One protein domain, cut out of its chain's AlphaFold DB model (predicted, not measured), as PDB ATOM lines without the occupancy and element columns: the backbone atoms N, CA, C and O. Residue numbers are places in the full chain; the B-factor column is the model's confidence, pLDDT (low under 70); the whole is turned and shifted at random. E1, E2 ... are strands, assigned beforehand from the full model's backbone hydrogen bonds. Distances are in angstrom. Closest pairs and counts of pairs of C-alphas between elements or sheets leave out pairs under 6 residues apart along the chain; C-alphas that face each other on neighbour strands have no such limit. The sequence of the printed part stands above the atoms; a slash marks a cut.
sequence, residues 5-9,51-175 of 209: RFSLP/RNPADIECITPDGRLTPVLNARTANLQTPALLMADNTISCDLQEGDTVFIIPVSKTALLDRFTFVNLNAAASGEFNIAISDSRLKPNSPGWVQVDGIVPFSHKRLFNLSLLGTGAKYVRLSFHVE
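This is residues 5 to 9 and 51 to 175 of the 209 residues of an uncharacterized protein of Verrucomicrobia bacterium (UniProt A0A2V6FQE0). Two antiparallel sheets lie face to face as a sandwich, six strands in one and five in the other, their strands running nearly along each other at 14 degrees. The layers come near each other along both borders, where edge strands E9 and E10 meet on one side and E3 and E4 on the other. The printed part has 130 residues, with eleven named strands, E1 to E11 along the chain, and no named helix: the class is all strand. The sheet orders are E3 E2 E6 E11 E8 E9 and E4 E5 E1 E7 E10. The whole is compact and rounded, with a radius of gyration of the C-alphas of 13.7 A and spans of 33 by 33 by 26 A.

Begin in the larger sheet, twisted, at E6, residues 95 to 102, beside E11, residues 167 to 174; N 97 and O 172 are 2.8 A apart. On the other side of E11 is E8, residues 122 to 130, with N 126 and O 171 at 2.9 A. E8 forms a hairpin with the edge strand E9, residues 142 to 151; look at N 125 and O 148, 2.9 A apart. On the other side of E6 is E2, residues 57 to 59, with N 59 and O 98 at 2.8 A, and E2 makes a hairpin with the edge strand E3, residues 65 to 67, where N 66 and O 58 are 2.8 A apart. In the second sheet, E7, residues 107 to 116, has E10, residues 155 to 163, on one side, with N 112 and O 158 at 2.8 A, and E1, residues 5 to 7, on the other, with N 7 and O 113 at 2.8 A. Next comes E5, residues 87 to 90, with N 6 and O 88 at 2.8 A, then E4, residues 80 to 82, its hairpin partner, with N 81 and O 89 at 2.7 A. Between the sheets, the closest C-alphas of E9 and E10 are those of Val 144 and Leu 160, 7.2 A apart.

Find C-alpha 5 at (-28.773, -3.494, 36.763), where E1 begins. The longer strands are E8, 27.3 A, E7, 25.1 A, E9, 24.7 A, E6, 23.4 A, E11, 22.6 A, and E10, 21.7 A. E7 bends by 63 degrees at residue 110, and E9 by 50 degrees at residue 145. E11 ends at C-alpha 174, (-24.282, 2.020, 24.627).

The C-alphas farthest apart, of Thr 106 and Ala 120, are 37.5 A apart. Residues 10 to 50 are not printed, and C-alphas 9 and 51 across the cut are 10.8 A apart. The links E3 to E4 and E8 to E9 are long. Confidence is low, under 70, in 25 residues, among them 71 to 78 and 104 to 110.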
ATOM      1  N   ARG A   5     -27.635  -2.861  36.086       74.62
ATOM      2  CA  ARG A   5     -28.773  -3.494  36.763       74.62
ATOM      3  C   ARG A   5     -30.048  -2.731  36.471       74.62
ATOM      4  O   ARG A   5     -30.039  -1.510  36.498       74.62
ATOM      5  N   PHE A   6     -31.153  -3.422  36.253       74.31
ATOM      6  CA  PHE A   6     -32.465  -2.793  36.185       74.31
ATOM      7  C   PHE A   6     -33.548  -3.676  36.791       74.31
ATOM      8  O   PHE A   6     -33.449  -4.899  36.794       74.31
ATOM      9  N   SER A   7     -34.592  -3.043  37.311       67.12
ATOM     10  CA  SER A   7     -35.716  -3.697  37.965       67.12
ATOM     11  C   SER A   7     -37.035  -3.105  37.479       67.12
ATOM     12  O   SER A   7     -37.176  -1.889  37.323       67.12
ATOM     13  N   LEU A   8     -38.002  -3.991  37.246       59.50
ATOM     14  CA  LEU A   8     -39.397  -3.675  36.944       59.50
ATOM     15  C   LEU A   8     -40.235  -4.095  38.159       59.50
ATOM     16  O   LEU A   8     -40.665  -5.255  38.211       59.50
ATOM     17  N   PRO A   9     -40.428  -3.218  39.162       57.78
ATOM     18  CA  PRO A   9     -41.346  -3.497  40.254       57.78
ATOM     19  C   PRO A   9     -42.781  -3.639  39.730       57.78
ATOM     20  O   PRO A   9     -43.331  -2.735  39.104       57.78
ATOM     21  N   ARG A  51     -40.505 -13.671  38.577       74.38
ATOM     22  CA  ARG A  51     -40.274 -13.815  37.134       74.38
ATOM     23  C   ARG A  51     -39.398 -15.040  36.876       74.38
ATOM     24  O   ARG A  51     -38.447 -15.282  37.617       74.38
ATOM     25  N   ASN A  52     -39.696 -15.799  35.824       75.50
ATOM     26  CA  ASN A  52     -38.810 -16.866  35.367       75.50
ATOM     27  C   ASN A  52     -37.815 -16.298  34.348       75.50
ATOM     28  O   ASN A  52     -38.223 -15.595  33.424       75.50
ATOM     29  N   PRO A  53     -36.515 -16.600  34.476       73.06
ATOM     30  CA  PRO A  53     -35.504 -16.057  33.573       73.06
ATOM     31  C   PRO A  53     -35.629 -16.620  32.149       73.06
ATOM     32  O   PRO A  53     -35.320 -15.913  31.200       73.06
ATOM     33  N   ALA A  54     -36.150 -17.844  31.991       74.50
ATOM     34  CA  ALA A  54     -36.381 -18.478  30.689       74.50
ATOM     35  C   ALA A  54     -37.414 -17.739  29.821       74.50
ATOM     36  O   ALA A  54     -37.411 -17.890  28.602       74.50
ATOM     37  N   ASP A  55     -38.272 -16.927  30.440       82.31
ATOM     38  CA  ASP A  55     -39.289 -16.155  29.731       82.31
ATOM     39  C   ASP A  55     -38.761 -14.782  29.274       82.31
ATOM     40  O   ASP A  55     -39.476 -14.040  28.603       82.31
ATOM     41  N   ILE A  56     -37.528 -14.422  29.652       84.44
ATOM     42  CA  ILE A  56     -36.895 -13.143  29.324       84.44
ATOM     43  C   ILE A  56     -35.919 -13.355  28.175       84.44
ATOM     44  O   ILE A  56     -34.953 -14.108  28.291       84.44
ATOM     45  N   GLU A  57     -36.133 -12.635  27.083       88.69
ATOM     46  CA  GLU A  57     -35.210 -12.643  25.951       88.69
ATOM     47  C   GLU A  57     -34.215 -11.495  26.095       88.69
ATOM     48  O   GLU A  57     -34.619 -10.353  26.318       88.69
ATOM     49  N   CYS A  58     -32.926 -11.796  25.945       87.38
ATOM     50  CA  CYS A  58     -31.851 -10.814  25.850       87.38
ATOM     51  C   CYS A  58     -31.181 -10.952  24.484       87.38
ATOM     52  O   CYS A  58     -30.655 -12.015  24.148       87.38
ATOM     53  N   ILE A  59     -31.205  -9.886  23.695       89.06
ATOM     54  CA  ILE A  59     -30.597  -9.818  22.369       89.06
ATOM     55  C   ILE A  59     -29.384  -8.910  22.479       89.06
ATOM     56  O   ILE A  59     -29.531  -7.724  22.777       89.06
ATOM     57  N   THR A  60     -28.199  -9.480  22.289       85.88
ATOM     58  CA  THR A  60     -26.924  -8.758  22.347       85.88
ATOM     59  C   THR A  60     -26.650  -7.979  21.053       85.88
ATOM     60  O   THR A  60     -27.331  -8.214  20.052       85.88
ATOM     61  N   PRO A  61     -25.654  -7.070  21.032       83.25
ATOM     62  CA  PRO A  61     -25.346  -6.253  19.850       83.25
ATOM     63  C   PRO A  61     -24.971  -7.033  18.587       83.25
ATOM     64  O   PRO A  61     -25.096  -6.517  17.481       83.25
ATOM     65  N   ASP A  62     -24.535  -8.283  18.730       83.62
ATOM     66  CA  ASP A  62     -24.304  -9.219  17.623       83.62
ATOM     67  C   ASP A  62     -25.606  -9.828  17.054       83.62
ATOM     68  O   ASP A  62     -25.565 -10.657  16.145       83.62
ATOM     69  N   GLY A  63     -26.767  -9.443  17.591       80.88
ATOM     70  CA  GLY A  63     -28.086  -9.962  17.234       80.88
ATOM     71  C   GLY A  63     -28.404 -11.330  17.841       80.88
ATOM     72  O   GLY A  63     -29.461 -11.897  17.546       80.88
ATOM     73  N   ARG A  64     -27.523 -11.891  18.680       83.19
ATOM     74  CA  ARG A  64     -27.701 -13.230  19.242       83.19
ATOM     75  C   ARG A  64     -28.648 -13.213  20.438       83.19
ATOM     76  O   ARG A  64     -28.561 -12.368  21.323       83.19
ATOM     77  N   LEU A  65     -29.524 -14.217  20.498       80.38
ATOM     78  CA  LEU A  65     -30.299 -14.508  21.701       80.38
ATOM     79  C   LEU A  65     -29.383 -15.127  22.757       80.38
ATOM     80  O   LEU A  65     -28.831 -16.215  22.569       80.38
ATOM     81  N   THR A  66     -29.234 -14.426  23.873       78.00
ATOM     82  CA  THR A  66     -28.479 -14.880  25.038       78.00
ATOM     83  C   THR A  66     -29.443 -15.275  26.152       78.00
ATOM     84  O   THR A  66     -30.422 -14.567  26.405       78.00
ATOM     85  N   PRO A  67     -29.215 -16.422  26.816       72.88
ATOM     86  CA  PRO A  67     -30.095 -16.854  27.886       72.88
ATOM     87  C   PRO A  67     -29.930 -15.928  29.090       72.88
ATOM     88  O   PRO A  67     -28.818 -15.729  29.585       72.88
ATOM     89  N   VAL A  68     -31.047 -15.406  29.598       74.94
ATOM     90  CA  VAL A  68     -31.083 -14.880  30.961       74.94
ATOM     91  C   VAL A  68     -31.119 -16.085  31.893       74.94
ATOM     92  O   VAL A  68     -31.939 -16.985  31.723       74.94
ATOM     93  N   LEU A  69     -30.217 -16.130  32.871       78.19
ATOM     94  CA  LEU A  69     -30.158 -17.220  33.848       78.19
ATOM     95  C   LEU A  69     -30.470 -16.714  35.253       78.19
ATOM     96  O   LEU A  69     -30.239 -15.552  35.578       78.19
ATOM     97  N   ASN A  70     -30.969 -17.592  36.122       73.88
ATOM     98  CA  ASN A  70     -31.085 -17.267  37.541       73.88
ATOM     99  C   ASN A  70     -29.686 -17.126  38.148       73.88
ATOM    100  O   ASN A  70     -28.863 -18.032  38.032       73.88
ATOM    101  N   ALA A  71     -29.442 -16.048  38.892       65.25
ATOM    102  CA  ALA A  71     -28.159 -15.809  39.554       65.25
ATOM    103  C   ALA A  71     -27.763 -16.924  40.544       65.25
ATOM    104  O   ALA A  71     -26.585 -17.094  40.830       65.25
ATOM    105  N   ARG A  72     -28.732 -17.702  41.053       60.97
ATOM    106  CA  ARG A  72     -28.485 -18.851  41.945       60.97
ATOM    107  C   ARG A  72     -27.933 -20.087  41.230       60.97
ATOM    108  O   ARG A  72     -27.393 -20.961  41.893       60.97
ATOM    109  N   THR A  73     -28.116 -20.186  39.916       59.12
ATOM    110  CA  THR A  73     -27.787 -21.382  39.121       59.12
ATOM    111  C   THR A  73     -26.808 -21.091  37.987       59.12
ATOM    112  O   THR A  73     -26.440 -21.998  37.251       59.12
ATOM    113  N   ALA A  74     -26.422 -19.830  37.798       59.03
ATOM    114  CA  ALA A  74     -25.592 -19.393  36.686       59.03
ATOM    115  C   ALA A  74     -24.112 -19.298  37.073       59.03
ATOM    116  O   ALA A  74     -23.773 -18.794  38.143       59.03
ATOM    117  N   ASN A  75     -23.226 -19.690  36.154       56.25
ATOM    118  CA  ASN A  75     -21.806 -19.345  36.231       56.25
ATOM    119  C   ASN A  75     -21.597 -17.843  35.940       56.25
ATOM    120  O   ASN A  75     -22.325 -17.236  35.147       56.25
ATOM    121  N   LEU A  76     -20.559 -17.256  36.551       54.44
ATOM    122  CA  LEU A  76     -20.212 -15.819  36.530       54.44
ATOM    123  C   LEU A  76     -19.993 -15.198  35.131       54.44
ATOM    124  O   LEU A  76     -19.849 -13.982  35.035       54.44
ATOM    125  N   GLN A  77     -19.964 -16.004  34.067       59.50
ATOM    126  CA  GLN A  77     -19.717 -15.579  32.683       59.50
ATOM    127  C   GLN A  77     -20.996 -15.280  31.879       59.50
ATOM    128  O   GLN A  77     -20.921 -15.004  30.684       59.50
ATOM    129  N   THR A  78     -22.172 -15.346  32.503       64.56
ATOM    130  CA  THR A  78     -23.443 -15.115  31.802       64.56
ATOM    131  C   THR A  78     -23.681 -13.611  31.596       64.56
ATOM    132  O   THR A  78     -23.630 -12.865  32.577       64.56
ATOM    133  N   PRO A  79     -23.983 -13.145  30.368       71.31
ATOM    134  CA  PRO A  79     -24.122 -11.718  30.063       71.31
ATOM    135  C   PRO A  79     -25.356 -11.064  30.699       71.31
ATOM    136  O   PRO A  79     -25.348  -9.853  30.904       71.31
ATOM    137  N   ALA A  80     -26.394 -11.833  31.046       80.75
ATOM    138  CA  ALA A  80     -27.575 -11.350  31.755       80.75
ATOM    139  C   ALA A  80     -28.055 -12.360  32.810       80.75
ATOM    140  O   ALA A  80     -28.164 -13.561  32.562       80.75
ATOM    141  N   LEU A  81     -28.362 -11.860  34.002       78.69
ATOM    142  CA  LEU A  81     -28.726 -12.633  35.182       78.69
ATOM    143  C   LEU A  81     -29.980 -12.054  35.830       78.69
ATOM    144  O   LEU A  81     -30.032 -10.863  36.125       78.69
ATOM    145  N   LEU A  82     -30.957 -12.905  36.128       79.56
ATOM    146  CA  LEU A  82     -32.089 -12.560  36.978       79.56
ATOM    147  C   LEU A  82     -31.726 -12.820  38.445       79.56
ATOM    148  O   LEU A  82     -31.377 -13.936  38.840       79.56
ATOM    149  N   MET A  83     -31.788 -11.771  39.254       77.62
ATOM    150  CA  MET A  83     -31.534 -11.793  40.689       77.62
ATOM    151  C   MET A  83     -32.792 -12.238  41.454       77.62
ATOM    152  O   MET A  83     -33.897 -12.281  40.914       77.62
ATOM    153  N   ALA A  84     -32.627 -12.599  42.731       68.38
ATOM    154  CA  ALA A  84     -33.718 -13.138  43.552       68.38
ATOM    155  C   ALA A  84     -34.866 -12.139  43.802       68.38
ATOM    156  O   ALA A  84     -35.983 -12.556  44.089       68.38
ATOM    157  N   ASP A  85     -34.591 -10.845  43.674       66.25
ATOM    158  CA  ASP A  85     -35.508  -9.714  43.841       66.25
ATOM    159  C   ASP A  85     -36.156  -9.263  42.514       66.25
ATOM    160  O   ASP A  85     -36.638  -8.136  42.414       66.25
ATOM    161  N   ASN A  86     -36.151 -10.113  41.478       70.44
ATOM    162  CA  ASN A  86     -36.592  -9.799  40.111       70.44
ATOM    163  C   ASN A  86     -35.788  -8.687  39.400       70.44
ATOM    164  O   ASN A  86     -36.217  -8.202  38.347       70.44
ATOM    165  N   THR A  87     -34.621  -8.298  39.921       77.44
ATOM    166  CA  THR A  87     -33.696  -7.382  39.242       77.44
ATOM    167  C   THR A  87     -32.912  -8.135  38.168       77.44
ATOM    168  O   THR A  87     -32.357  -9.199  38.422       77.44
ATOM    169  N   ILE A  88     -32.821  -7.588  36.960       81.69
ATOM    170  CA  ILE A  88     -31.943  -8.101  35.907       81.69
ATOM    171  C   ILE A  88     -30.600  -7.379  36.016       81.69
ATOM    172  O   ILE A  88     -30.531  -6.154  35.968       81.69
ATOM    173  N   SER A  89     -29.520  -8.136  36.172       81.38
ATOM    174  CA  SER A  89     -28.143  -7.657  36.092       81.38
ATOM    175  C   SER A  89     -27.560  -8.095  34.757       81.38
ATOM    176  O   SER A  89     -27.542  -9.285  34.475       81.38
ATOM    177  N   CYS A  90     -27.052  -7.176  33.951       80.50
ATOM    178  CA  CYS A  90     -26.479  -7.497  32.648       80.50
ATOM    179  C   CYS A  90     -25.186  -6.731  32.396       80.50
ATOM    180  O   CYS A  90     -25.019  -5.617  32.884       80.50
ATOM    181  N   ASP A  91     -24.273  -7.312  31.634       77.50
ATOM    182  CA  ASP A  91     -23.089  -6.610  31.160       77.50
ATOM    183  C   ASP A  91     -23.401  -6.007  29.779       77.50
ATOM    184  O   ASP A  91     -23.242  -6.683  28.763       77.50
ATOM    185  N   LEU A  92     -23.890  -4.758  29.729       76.69
ATOM    186  CA  LEU A  92     -24.177  -4.098  28.449       76.69
ATOM    187  C   LEU A  92     -22.869  -3.840  27.695       76.69
ATOM    188  O   LEU A  92     -21.928  -3.218  28.204       76.69
ATOM    189  N   GLN A  93     -22.832  -4.343  26.469       79.06
ATOM    190  CA  GLN A  93     -21.751  -4.143  25.517       79.06
ATOM    191  C   GLN A  93     -22.008  -2.878  24.693       79.06
ATOM    192  O   GLN A  93     -23.129  -2.381  24.658       79.06
ATOM    193  N   GLU A  94     -20.968  -2.357  24.044       84.81
ATOM    194  CA  GLU A  94     -21.119  -1.241  23.104       84.81
ATOM    195  C   GLU A  94     -22.030  -1.655  21.935       84.81
ATOM    196  O   GLU A  94     -21.883  -2.754  21.394       84.81
ATOM    197  N   GLY A  95     -22.950  -0.775  21.537       86.88
ATOM    198  CA  GLY A  95     -24.010  -1.060  20.569       86.88
ATOM    199  C   GLY A  95     -25.368  -1.342  21.216       86.88
ATOM    200  O   GLY A  95     -25.629  -0.942  22.353       86.88
ATOM    201  N   ASP A  96     -26.240  -2.011  20.460       89.75
ATOM    202  CA  ASP A  96     -27.647  -2.183  20.818       89.75
ATOM    203  C   ASP A  96     -27.890  -3.472  21.603       89.75
ATOM    204  O   ASP A  96     -27.578  -4.566  21.150       89.75
ATOM    205  N   THR A  97     -28.499  -3.366  22.778       89.38
ATOM    206  CA  THR A  97     -28.972  -4.518  23.551       89.38
ATOM    207  C   THR A  97     -30.462  -4.375  23.806       89.38
ATOM    208  O   THR A  97     -30.920  -3.338  24.290       89.38
ATOM    209  N   VAL A  98     -31.234  -5.420  23.512       91.69
ATOM    210  CA  VAL A  98     -32.691  -5.407  23.689       91.69
ATOM    211  C   VAL A  98     -33.131  -6.513  24.633       91.69
ATOM    212  O   VAL A  98     -32.750  -7.669  24.475       91.69
ATOM    213  N   PHE A  99     -33.994  -6.161  25.582       90.06
ATOM    214  CA  PHE A  99     -34.684  -7.102  26.450       90.06
ATOM    215  C   PHE A  99     -36.175  -7.113  26.138       90.06
ATOM    216  O   PHE A  99     -36.802  -6.054  26.093       90.06
ATOM    217  N   ILE A 100     -36.750  -8.303  25.986       90.25
ATOM    218  CA  ILE A 100     -38.202  -8.504  25.951       90.25
ATOM    219  C   ILE A 100     -38.594  -9.222  27.233       90.25
ATOM    220  O   ILE A 100     -38.154 -10.340  27.501       90.25
ATOM    221  N   ILE A 101     -39.407  -8.551  28.042       87.50
ATOM    222  CA  ILE A 101     -39.715  -8.962  29.405       87.50
ATOM    223  C   ILE A 101     -41.226  -9.147  29.526       87.50
ATOM    224  O   ILE A 101     -41.970  -8.171  29.386       87.50
ATOM    225  N   PRO A 102     -41.704 -10.366  29.815       85.81
ATOM    226  CA  PRO A 102     -43.097 -10.579  30.145       85.81
ATOM    227  C   PRO A 102     -43.404 -10.023  31.532       85.81
ATOM    228  O   PRO A 102     -42.603 -10.081  32.481       85.81
ATOM    229  N   VAL A 103     -44.607  -9.482  31.636       78.44
ATOM    230  CA  VAL A 103     -45.148  -8.883  32.842       78.44
ATOM    231  C   VAL A 103     -46.475  -9.551  33.157       78.44
ATOM    232  O   VAL A 103     -47.316  -9.780  32.287       78.44
ATOM    233  N   SER A 104     -46.628  -9.939  34.419       68.00
ATOM    234  CA  SER A 104     -47.810 -10.645  34.894       68.00
ATOM    235  C   SER A 104     -49.064  -9.803  34.667       68.00
ATOM    236  O   SER A 104     -49.094  -8.637  35.038       68.00
ATOM    237  N   LYS A 105     -50.136 -10.416  34.144       60.00
ATOM    238  CA  LYS A 105     -51.430  -9.746  33.880       60.00
ATOM    239  C   LYS A 105     -52.059  -9.070  35.110       60.00
ATOM    240  O   LYS A 105     -52.958  -8.254  34.963       60.00
ATOM    241  N   THR A 106     -51.639  -9.458  36.311       55.19
ATOM    242  CA  THR A 106     -52.136  -8.945  37.596       55.19
ATOM    243  C   THR A 106     -51.277  -7.820  38.176       55.19
ATOM    244  O   THR A 106     -51.646  -7.236  39.195       55.19
ATOM    245  N   ALA A 107     -50.133  -7.526  37.556       59.22
ATOM    246  CA  ALA A 107     -49.201  -6.506  38.001       59.22
ATOM    247  C   ALA A 107     -49.445  -5.200  37.244       59.22
ATOM    248  O   ALA A 107     -49.324  -5.161  36.021       59.22
ATOM    249  N   LEU A 108     -49.724  -4.124  37.974       62.72
ATOM    250  CA  LEU A 108     -49.577  -2.784  37.427       62.72
ATOM    251  C   LEU A 108     -48.088  -2.437  37.409       62.72
ATOM    252  O   LEU A 108     -47.390  -2.508  38.431       62.72
ATOM    253  N   LEU A 109     -47.593  -2.114  36.217       68.44
ATOM    254  CA  LEU A 109     -46.271  -1.541  36.035       68.44
ATOM    255  C   LEU A 109     -46.344  -0.074  36.412       68.44
ATOM    256  O   LEU A 109     -46.772   0.756  35.628       68.44
ATOM    257  N   ASP A 110     -45.904   0.255  37.613       68.62
ATOM    258  CA  ASP A 110     -45.919   1.651  38.048       68.62
ATOM    259  C   ASP A 110     -44.584   2.336  37.785       68.62
ATOM    260  O   ASP A 110     -44.508   3.558  37.620       68.62
ATOM    261  N   ARG A 111     -43.501   1.555  37.808       72.62
ATOM    262  CA  ARG A 111     -42.157   2.103  37.876       72.62
ATOM    263  C   ARG A 111     -41.133   1.181  37.240       72.62
ATOM    264  O   ARG A 111     -41.222  -0.036  37.350       72.62
ATOM    265  N   PHE A 112     -40.128   1.787  36.637       77.50
ATOM    266  CA  PHE A 112     -38.924   1.139  36.156       77.50
ATOM    267  C   PHE A 112     -37.716   1.806  36.799       77.50
ATOM    268  O   PHE A 112     -37.613   3.032  36.831       77.50
ATOM    269  N   THR A 113     -36.792   1.004  37.318       78.81
ATOM    270  CA  THR A 113     -35.550   1.506  37.898       78.81
ATOM    271  C   THR A 113     -34.369   0.931  37.139       78.81
ATOM    272  O   THR A 113     -34.180  -0.281  37.116       78.81
ATOM    273  N   PHE A 114     -33.551   1.801  36.556       81.12
ATOM    274  CA  PHE A 114     -32.299   1.431  35.907       81.12
ATOM    275  C   PHE A 114     -31.119   2.013  36.676       81.12
ATOM    276  O   PHE A 114     -31.100   3.186  37.042       81.12
ATOM    277  N   VAL A 115     -30.139   1.156  36.930       78.81
ATOM    278  CA  VAL A 115     -28.899   1.459  37.623       78.81
ATOM    279  C   VAL A 115     -27.727   1.169  36.691       78.81
ATOM    280  O   VAL A 115     -27.357   0.018  36.443       78.81
ATOM    281  N   ASN A 116     -27.093   2.233  36.219       76.62
ATOM    282  CA  ASN A 116     -25.814   2.158  35.540       76.62
ATOM    283  C   ASN A 116     -24.694   2.019  36.587       76.62
ATOM    284  O   ASN A 116     -24.312   2.991  37.245       76.62
ATOM    285  N   LEU A 117     -24.162   0.801  36.761       74.62
ATOM    286  CA  LEU A 117     -23.040   0.559  37.681       74.62
ATOM    287  C   LEU A 117     -21.695   0.997  37.086       74.62
ATOM    288  O   LEU A 117     -20.703   1.063  37.811       74.62
ATOM    289  N   ASN A 118     -21.666   1.355  35.804       72.94
ATOM    290  CA  ASN A 118     -20.512   1.922  35.134       72.94
ATOM    291  C   ASN A 118     -20.743   3.405  34.811       72.94
ATOM    292  O   ASN A 118     -21.117   3.767  33.699       72.94
ATOM    293  N   ALA A 119     -20.456   4.285  35.771       67.19
ATOM    294  CA  ALA A 119     -20.662   5.729  35.614       67.19
ATOM    295  C   ALA A 119     -19.929   6.370  34.422       67.19
ATOM    296  O   ALA A 119     -20.299   7.468  34.021       67.19
ATOM    297  N   ALA A 120     -18.914   5.704  33.865       73.69
ATOM    298  CA  ALA A 120     -18.204   6.160  32.674       73.69
ATOM    299  C   ALA A 120     -18.881   5.747  31.352       73.69
ATOM    300  O   ALA A 120     -18.445   6.187  30.295       73.69
ATOM    301  N   ALA A 121     -19.898   4.874  31.375       77.00
ATOM    302  CA  ALA A 121     -20.676   4.552  30.181       77.00
ATOM    303  C   ALA A 121     -21.659   5.679  29.854       77.00
ATOM    304  O   ALA A 121     -22.393   6.145  30.733       77.00
ATOM    305  N   SER A 122     -21.680   6.046  28.577       83.94
ATOM    306  CA  SER A 122     -22.661   6.923  27.958       83.94
ATOM    307  C   SER A 122     -23.497   6.159  26.934       83.94
ATOM    308  O   SER A 122     -23.076   5.126  26.405       83.94
ATOM    309  N   GLY A 123     -24.709   6.637  26.701       88.06
ATOM    310  CA  GLY A 123     -25.640   6.021  25.777       88.06
ATOM    311  C   GLY A 123     -27.053   6.523  25.988       88.06
ATOM    312  O   GLY A 123     -27.288   7.537  26.650       88.06
ATOM    313  N   GLU A 124     -28.000   5.771  25.464       90.44
ATOM    314  CA  GLU A 124     -29.421   6.044  25.594       90.44
ATOM    315  C   GLU A 124     -30.213   4.757  25.773       90.44
ATOM    316  O   GLU A 124     -29.789   3.666  25.389       90.44
ATOM    317  N   PHE A 125     -31.365   4.866  26.418       88.06
ATOM    318  CA  PHE A 125     -32.283   3.753  26.533       88.06
ATOM    319  C   PHE A 125     -33.716   4.222  26.341       88.06
ATOM    320  O   PHE A 125     -34.061   5.363  26.639       88.06
ATOM    321  N   ASN A 126     -34.573   3.331  25.865       89.94
ATOM    322  CA  ASN A 126     -35.994   3.608  25.715       89.94
ATOM    323  C   ASN A 126     -36.823   2.412  26.179       89.94
ATOM    324  O   ASN A 126     -36.387   1.256  26.142       89.94
ATOM    325  N   ILE A 127     -38.056   2.711  26.577       88.75
ATOM    326  CA  ILE A 127     -39.036   1.719  27.015       88.75
ATOM    327  C   ILE A 127     -40.191   1.713  26.030       88.75
ATOM    328  O   ILE A 127     -40.737   2.765  25.695       88.75
ATOM    329  N   ALA A 128     -40.575   0.522  25.588       90.12
ATOM    330  CA  ALA A 128     -41.800   0.314  24.842       90.12
ATOM    331  C   ALA A 128     -42.605  -0.853  25.420       90.12
ATOM    332  O   ALA A 128     -42.069  -1.705  26.126       90.12
ATOM    333  N   ILE A 129     -43.899  -0.887  25.133       89.00
ATOM    334  CA  ILE A 129     -44.851  -1.847  25.690       89.00
ATOM    335  C   ILE A 129     -45.742  -2.456  24.609       89.00
ATOM    336  O   ILE A 129     -45.920  -1.882  23.535       89.00
ATOM    337  N   SER A 130     -46.286  -3.637  24.896       89.19
ATOM    338  CA  SER A 130     -47.242  -4.338  24.036       89.19
ATOM    339  C   SER A 130     -48.098  -5.319  24.846       89.19
ATOM    340  O   SER A 130     -47.646  -5.904  25.833       89.19
ATOM    341  N   ASP A 131     -49.329  -5.559  24.394       88.38
ATOM    342  CA  ASP A 131     -50.219  -6.594  24.944       88.38
ATOM    343  C   ASP A 131     -49.975  -7.992  24.369       88.38
ATOM    344  O   ASP A 131     -50.541  -8.978  24.862       88.38
ATOM    345  N   SER A 132     -49.136  -8.074  23.336       88.56
ATOM    346  CA  SER A 132     -48.762  -9.297  22.627       88.56
ATOM    347  C   SER A 132     -47.243  -9.444  22.558       88.56
ATOM    348  O   SER A 132     -46.514  -8.450  22.532       88.56
ATOM    349  N   ARG A 133     -46.748 -10.684  22.486       89.62
ATOM    350  CA  ARG A 133     -45.319 -10.942  22.270       89.62
ATOM    351  C   ARG A 133     -44.962 -10.551  20.838       89.62
ATOM    352  O   ARG A 133     -45.502 -11.120  19.893       89.62
ATOM    353  N   LEU A 134     -44.059  -9.588  20.686       90.19
ATOM    354  CA  LEU A 134     -43.619  -9.072  19.392       90.19
ATOM    355  C   LEU A 134     -42.118  -9.282  19.209       90.19
ATOM    356  O   LEU A 134     -41.364  -9.330  20.177       90.19
ATOM    357  N   LYS A 135     -41.677  -9.342  17.950       89.56
ATOM    358  CA  LYS A 135     -40.246  -9.285  17.620       89.56
ATOM    359  C   LYS A 135     -39.656  -7.924  18.037       89.56
ATOM    360  O   LYS A 135     -40.389  -6.933  18.009       89.56
ATOM    361  N   PRO A 136     -38.348  -7.830  18.337       86.56
ATOM    362  CA  PRO A 136     -37.704  -6.602  18.836       86.56
ATOM    363  C   PRO A 136     -37.983  -5.359  17.984       86.56
ATOM    364  O   PRO A 136     -38.372  -4.314  18.505       86.56
ATOM    365  N   ASN A 137     -37.887  -5.524  16.663       87.56
ATOM    366  CA  ASN A 137     -38.008  -4.447  15.677       87.56
ATOM    367  C   ASN A 137     -39.427  -4.338  15.095       87.56
ATOM    368  O   ASN A 137     -39.624  -3.760  14.031       87.56
ATOM    369  N   SER A 138     -40.421  -4.950  15.745       90.31
ATOM    370  CA  SER A 138     -41.807  -4.851  15.295       90.31
ATOM    371  C   SER A 138     -42.331  -3.419  15.475       90.31
ATOM    372  O   SER A 138     -42.092  -2.816  16.520       90.31
ATOM    373  N   PRO A 139     -43.102  -2.875  14.523       89.69
ATOM    374  CA  PRO A 139     -43.728  -1.566  14.689       89.69
ATOM    375  C   PRO A 139     -44.871  -1.563  15.721       89.69
ATOM    376  O   PRO A 139     -45.356  -0.498  16.076       89.69
ATOM    377  N   GLY A 140     -45.310  -2.727  16.218       89.31
ATOM    378  CA  GLY A 140     -46.396  -2.825  17.204       89.31
ATOM    379  C   GLY A 140     -46.010  -2.444  18.639       89.31
ATOM    380  O   GLY A 140     -46.855  -2.495  19.528       89.31
ATOM    381  N   TRP A 141     -44.744  -2.099  18.886       91.62
ATOM    382  CA  TRP A 141     -44.283  -1.614  20.185       91.62
ATOM    383  C   TRP A 141     -44.693  -0.154  20.397       91.62
ATOM    384  O   TRP A 141     -44.326   0.713  19.607       91.62
ATOM    385  N   VAL A 142     -45.388   0.134  21.498       89.62
ATOM    386  CA  VAL A 142     -45.783   1.498  21.877       89.62
ATOM    387  C   VAL A 142     -44.745   2.080  22.827       89.62
ATOM    388  O   VAL A 142     -44.522   1.537  23.904       89.62
ATOM    389  N   GLN A 143     -44.088   3.168  22.438       87.81
ATOM    390  CA  GLN A 143     -43.071   3.817  23.268       87.81
ATOM    391  C   GLN A 143     -43.711   4.582  24.434       87.81
ATOM    392  O   GLN A 143     -44.705   5.274  24.235       87.81
ATOM    393  N   VAL A 144     -43.146   4.454  25.640       81.50
ATOM    394  CA  VAL A 144     -43.734   5.041  26.860       81.50
ATOM    395  C   VAL A 144     -43.168   6.421  27.186       81.50
ATOM    396  O   VAL A 144     -43.943   7.325  27.466       81.50
ATOM    397  N   ASP A 145     -41.843   6.595  27.156       71.81
ATOM    398  CA  ASP A 145     -41.205   7.793  27.737       71.81
ATOM    399  C   ASP A 145     -40.066   8.363  26.873       71.81
ATOM    400  O   ASP A 145     -39.011   8.763  27.360       71.81
ATOM    401  N   GLY A 146     -40.249   8.352  25.548       78.44
ATOM    402  CA  GLY A 146     -39.223   8.843  24.624       78.44
ATOM    403  C   GLY A 146     -37.900   8.072  24.738       78.44
ATOM    404  O   GLY A 146     -37.873   6.911  25.164       78.44
ATOM    405  N   ILE A 147     -36.818   8.674  24.251       85.69
ATOM    406  CA  ILE A 147     -35.456   8.143  24.373       85.69
ATOM    407  C   ILE A 147     -34.784   8.880  25.533       85.69
ATOM    408  O   ILE A 147     -34.759  10.111  25.561       85.69
ATOM    409  N   VAL A 148     -34.255   8.131  26.499       86.00
ATOM    410  CA  VAL A 148     -33.654   8.660  27.724       86.00
ATOM    411  C   VAL A 148     -32.133   8.524  27.643       86.00
ATOM    412  O   VAL A 148     -31.613   7.408  27.744       86.00
ATOM    413  N   PRO A 149     -31.385   9.633  27.513       86.31
ATOM    414  CA  PRO A 149     -29.933   9.579  27.533       86.31
ATOM    415  C   PRO A 149     -29.428   9.268  28.945       86.31
ATOM    416  O   PRO A 149     -29.905   9.814  29.948       86.31
ATOM    417  N   PHE A 150     -28.412   8.419  29.033       83.25
ATOM    418  CA  PHE A 150     -27.646   8.188  30.244       83.25
ATOM    419  C   PHE A 150     -26.181   8.528  30.000       83.25
ATOM    420  O   PHE A 150     -25.437   7.768  29.403       83.25
ATOM    421  N   SER A 151     -25.737   9.676  30.501       80.31
ATOM    422  CA  SER A 151     -24.320  10.031  30.563       80.31
ATOM    423  C   SER A 151     -24.000  10.460  31.989       80.31
ATOM    424  O   SER A 151     -24.713  11.272  32.576       80.31
ATOM    425  N   HIS A 152     -22.985   9.846  32.604       70.62
ATOM    426  CA  HIS A 152     -22.535  10.138  33.978       70.62
ATOM    427  C   HIS A 152     -23.591   9.970  35.093       70.62
ATOM    428  O   HIS A 152     -23.301  10.180  36.271       70.62
ATOM    429  N   LYS A 153     -24.814   9.548  34.755       72.81
ATOM    430  CA  LYS A 153     -25.922   9.333  35.683       72.81
ATOM    431  C   LYS A 153     -26.066   7.845  35.973       72.81
ATOM    432  O   LYS A 153     -26.094   7.008  35.074       72.81
ATOM    433  N   ARG A 154     -26.132   7.526  37.266       75.94
ATOM    434  CA  ARG A 154     -26.151   6.146  37.764       75.94
ATOM    435  C   ARG A 154     -27.548   5.592  37.974       75.94
ATOM    436  O   ARG A 154     -27.705   4.390  37.869       75.94
ATOM    437  N   LEU A 155     -28.534   6.424  38.300       80.31
ATOM    438  CA  LEU A 155     -29.872   5.975  38.682       80.31
ATOM    439  C   LEU A 155     -30.931   6.682  37.843       80.31
ATOM    440  O   LEU A 155     -30.966   7.910  37.775       80.31
ATOM    441  N   PHE A 156     -31.819   5.892  37.262       80.31
ATOM    442  CA  PHE A 156     -32.969   6.336  36.494       80.31
ATOM    443  C   PHE A 156     -34.211   5.717  37.097       80.31
ATOM    444  O   PHE A 156     -34.235   4.526  37.410       80.31
ATOM    445  N   ASN A 157     -35.232   6.545  37.264       78.62
ATOM    446  CA  ASN A 157     -36.507   6.130  37.799       78.62
ATOM    447  C   ASN A 157     -37.585   6.657  36.861       78.62
ATOM    448  O   ASN A 157     -37.793   7.866  36.801       78.62
ATOM    449  N   LEU A 158     -38.186   5.759  36.091       75.19
ATOM    450  CA  LEU A 158     -39.194   6.103  35.097       75.19
ATOM    451  C   LEU A 158     -40.548   5.606  35.568       75.19
ATOM    452  O   LEU A 158     -40.662   4.511  36.126       75.19
ATOM    453  N   SER A 159     -41.569   6.429  35.361       72.75
ATOM    454  CA  SER A 159     -42.939   6.046  35.661       72.75
ATOM    455  C   SER A 159     -43.531   5.314  34.465       72.75
ATOM    456  O   SER A 159     -43.427   5.777  33.336       72.75
ATOM    457  N   LEU A 160     -44.148   4.166  34.725       73.81
ATOM    458  CA  LEU A 160     -44.918   3.404  33.738       73.81
ATOM    459  C   LEU A 160     -46.416   3.403  34.095       73.81
ATOM    460  O   LEU A 160     -47.175   2.577  33.590       73.81
ATOM    461  N   LEU A 161     -46.829   4.310  34.993       66.06
ATOM    462  CA  LEU A 161     -48.159   4.343  35.599       66.06
ATOM    463  C   LEU A 161     -49.272   4.258  34.549       66.06
ATOM    464  O   LEU A 161     -49.279   4.987  33.561       66.06
ATOM    465  N   GLY A 162     -50.235   3.372  34.803       62.38
ATOM    466  CA  GLY A 162     -51.403   3.176  33.941       62.38
ATOM    467  C   GLY A 162     -51.176   2.240  32.751       62.38
ATOM    468  O   GLY A 162     -52.116   1.989  32.000       62.38
ATOM    469  N   THR A 163     -49.975   1.677  32.580       67.19
ATOM    470  CA  THR A 163     -49.710   0.719  31.498       67.19
ATOM    471  C   THR A 163     -50.169  -0.692  31.899       67.19
ATOM    472  O   THR A 163     -49.566  -1.363  32.732       67.19
ATOM    473  N   GLY A 164     -51.270  -1.167  31.304       69.19
ATOM    474  CA  GLY A 164     -51.794  -2.535  31.487       69.19
ATOM    475  C   GLY A 164     -51.065  -3.606  30.664       69.19
ATOM    476  O   GLY A 164     -51.627  -4.669  30.402       69.19
ATOM    477  N   ALA A 165     -49.848  -3.306  30.209       79.00
ATOM    478  CA  ALA A 165     -49.153  -4.083  29.198       79.00
ATOM    479  C   ALA A 165     -48.663  -5.439  29.711       79.00
ATOM    480  O   ALA A 165     -48.216  -5.583  30.850       79.00
ATOM    481  N   LYS A 166     -48.671  -6.436  28.820       86.00
ATOM    482  CA  LYS A 166     -48.184  -7.796  29.116       86.00
ATOM    483  C   LYS A 166     -46.707  -7.993  28.800       86.00
ATOM    484  O   LYS A 166     -46.091  -8.918  29.325       86.00
ATOM    485  N   TYR A 167     -46.145  -7.158  27.934       87.38
ATOM    486  CA  TYR A 167     -44.754  -7.229  27.512       87.38
ATOM    487  C   TYR A 167     -44.122  -5.845  27.536       87.38
ATOM    488  O   TYR A 167     -44.721  -4.866  27.090       87.38
ATOM    489  N   VAL A 168     -42.883  -5.796  28.013       88.31
ATOM    490  CA  VAL A 168     -42.028  -4.611  28.007       88.31
ATOM    491  C   VAL A 168     -40.817  -4.897  27.127       88.31
ATOM    492  O   VAL A 168     -40.160  -5.925  27.291       88.31
ATOM    493  N   ARG A 169     -40.506  -3.972  26.223       91.31
ATOM    494  CA  ARG A 169     -39.238  -3.900  25.500       91.31
ATOM    495  C   ARG A 169     -38.370  -2.829  26.141       91.31
ATOM    496  O   ARG A 169     -38.752  -1.659  26.164       91.31
ATOM    497  N   LEU A 170     -37.198  -3.225  26.617       89.62
ATOM    498  CA  LEU A 170     -36.144  -2.300  27.019       89.62
ATOM    499  C   LEU A 170     -35.056  -2.347  25.966       89.62
ATOM    500  O   LEU A 170     -34.507  -3.412  25.696       89.62
ATOM    501  N   SER A 171     -34.756  -1.205  25.376       90.81
ATOM    502  CA  SER A 171     -33.708  -1.074  24.373       90.81
ATOM    503  C   SER A 171     -32.634  -0.162  24.936       90.81
ATOM    504  O   SER A 171     -32.953   0.911  25.442       90.81
ATOM    505  N   PHE A 172     -31.386  -0.607  24.874       88.81
ATOM    506  CA  PHE A 172     -30.210   0.142  25.291       88.81
ATOM    507  C   PHE A 172     -29.293   0.311  24.093       88.81
ATOM    508  O   PHE A 172     -28.964  -0.678  23.447       88.81
ATOM    509  N   HIS A 173     -28.838   1.531  23.859       90.94
ATOM    510  CA  HIS A 173     -27.734   1.840  22.973       90.94
ATOM    511  C   HIS A 173     -26.581   2.350  23.832       90.94
ATOM    512  O   HIS A 173     -26.676   3.419  24.437       90.94
ATOM    513  N   VAL A 174     -25.503   1.577  23.943       88.00
ATOM    514  CA  VAL A 174     -24.282   2.020  24.627       88.00
ATOM    515  C   VAL A 174     -23.331   2.581  23.583       88.00
ATOM    516  O   VAL A 174     -22.945   1.875  22.648       88.00
ATOM    517  N   GLU A 175     -22.917   3.832  23.764       88.00
ATOM    518  CA  GLU A 175     -21.971   4.476  22.861       88.00
ATOM    519  C   GLU A 175     -20.651   3.703  22.824       88.00
ATOM    520  O   GLU A 175     -20.131   3.234  23.846       88.00
TER     521      GLU A 175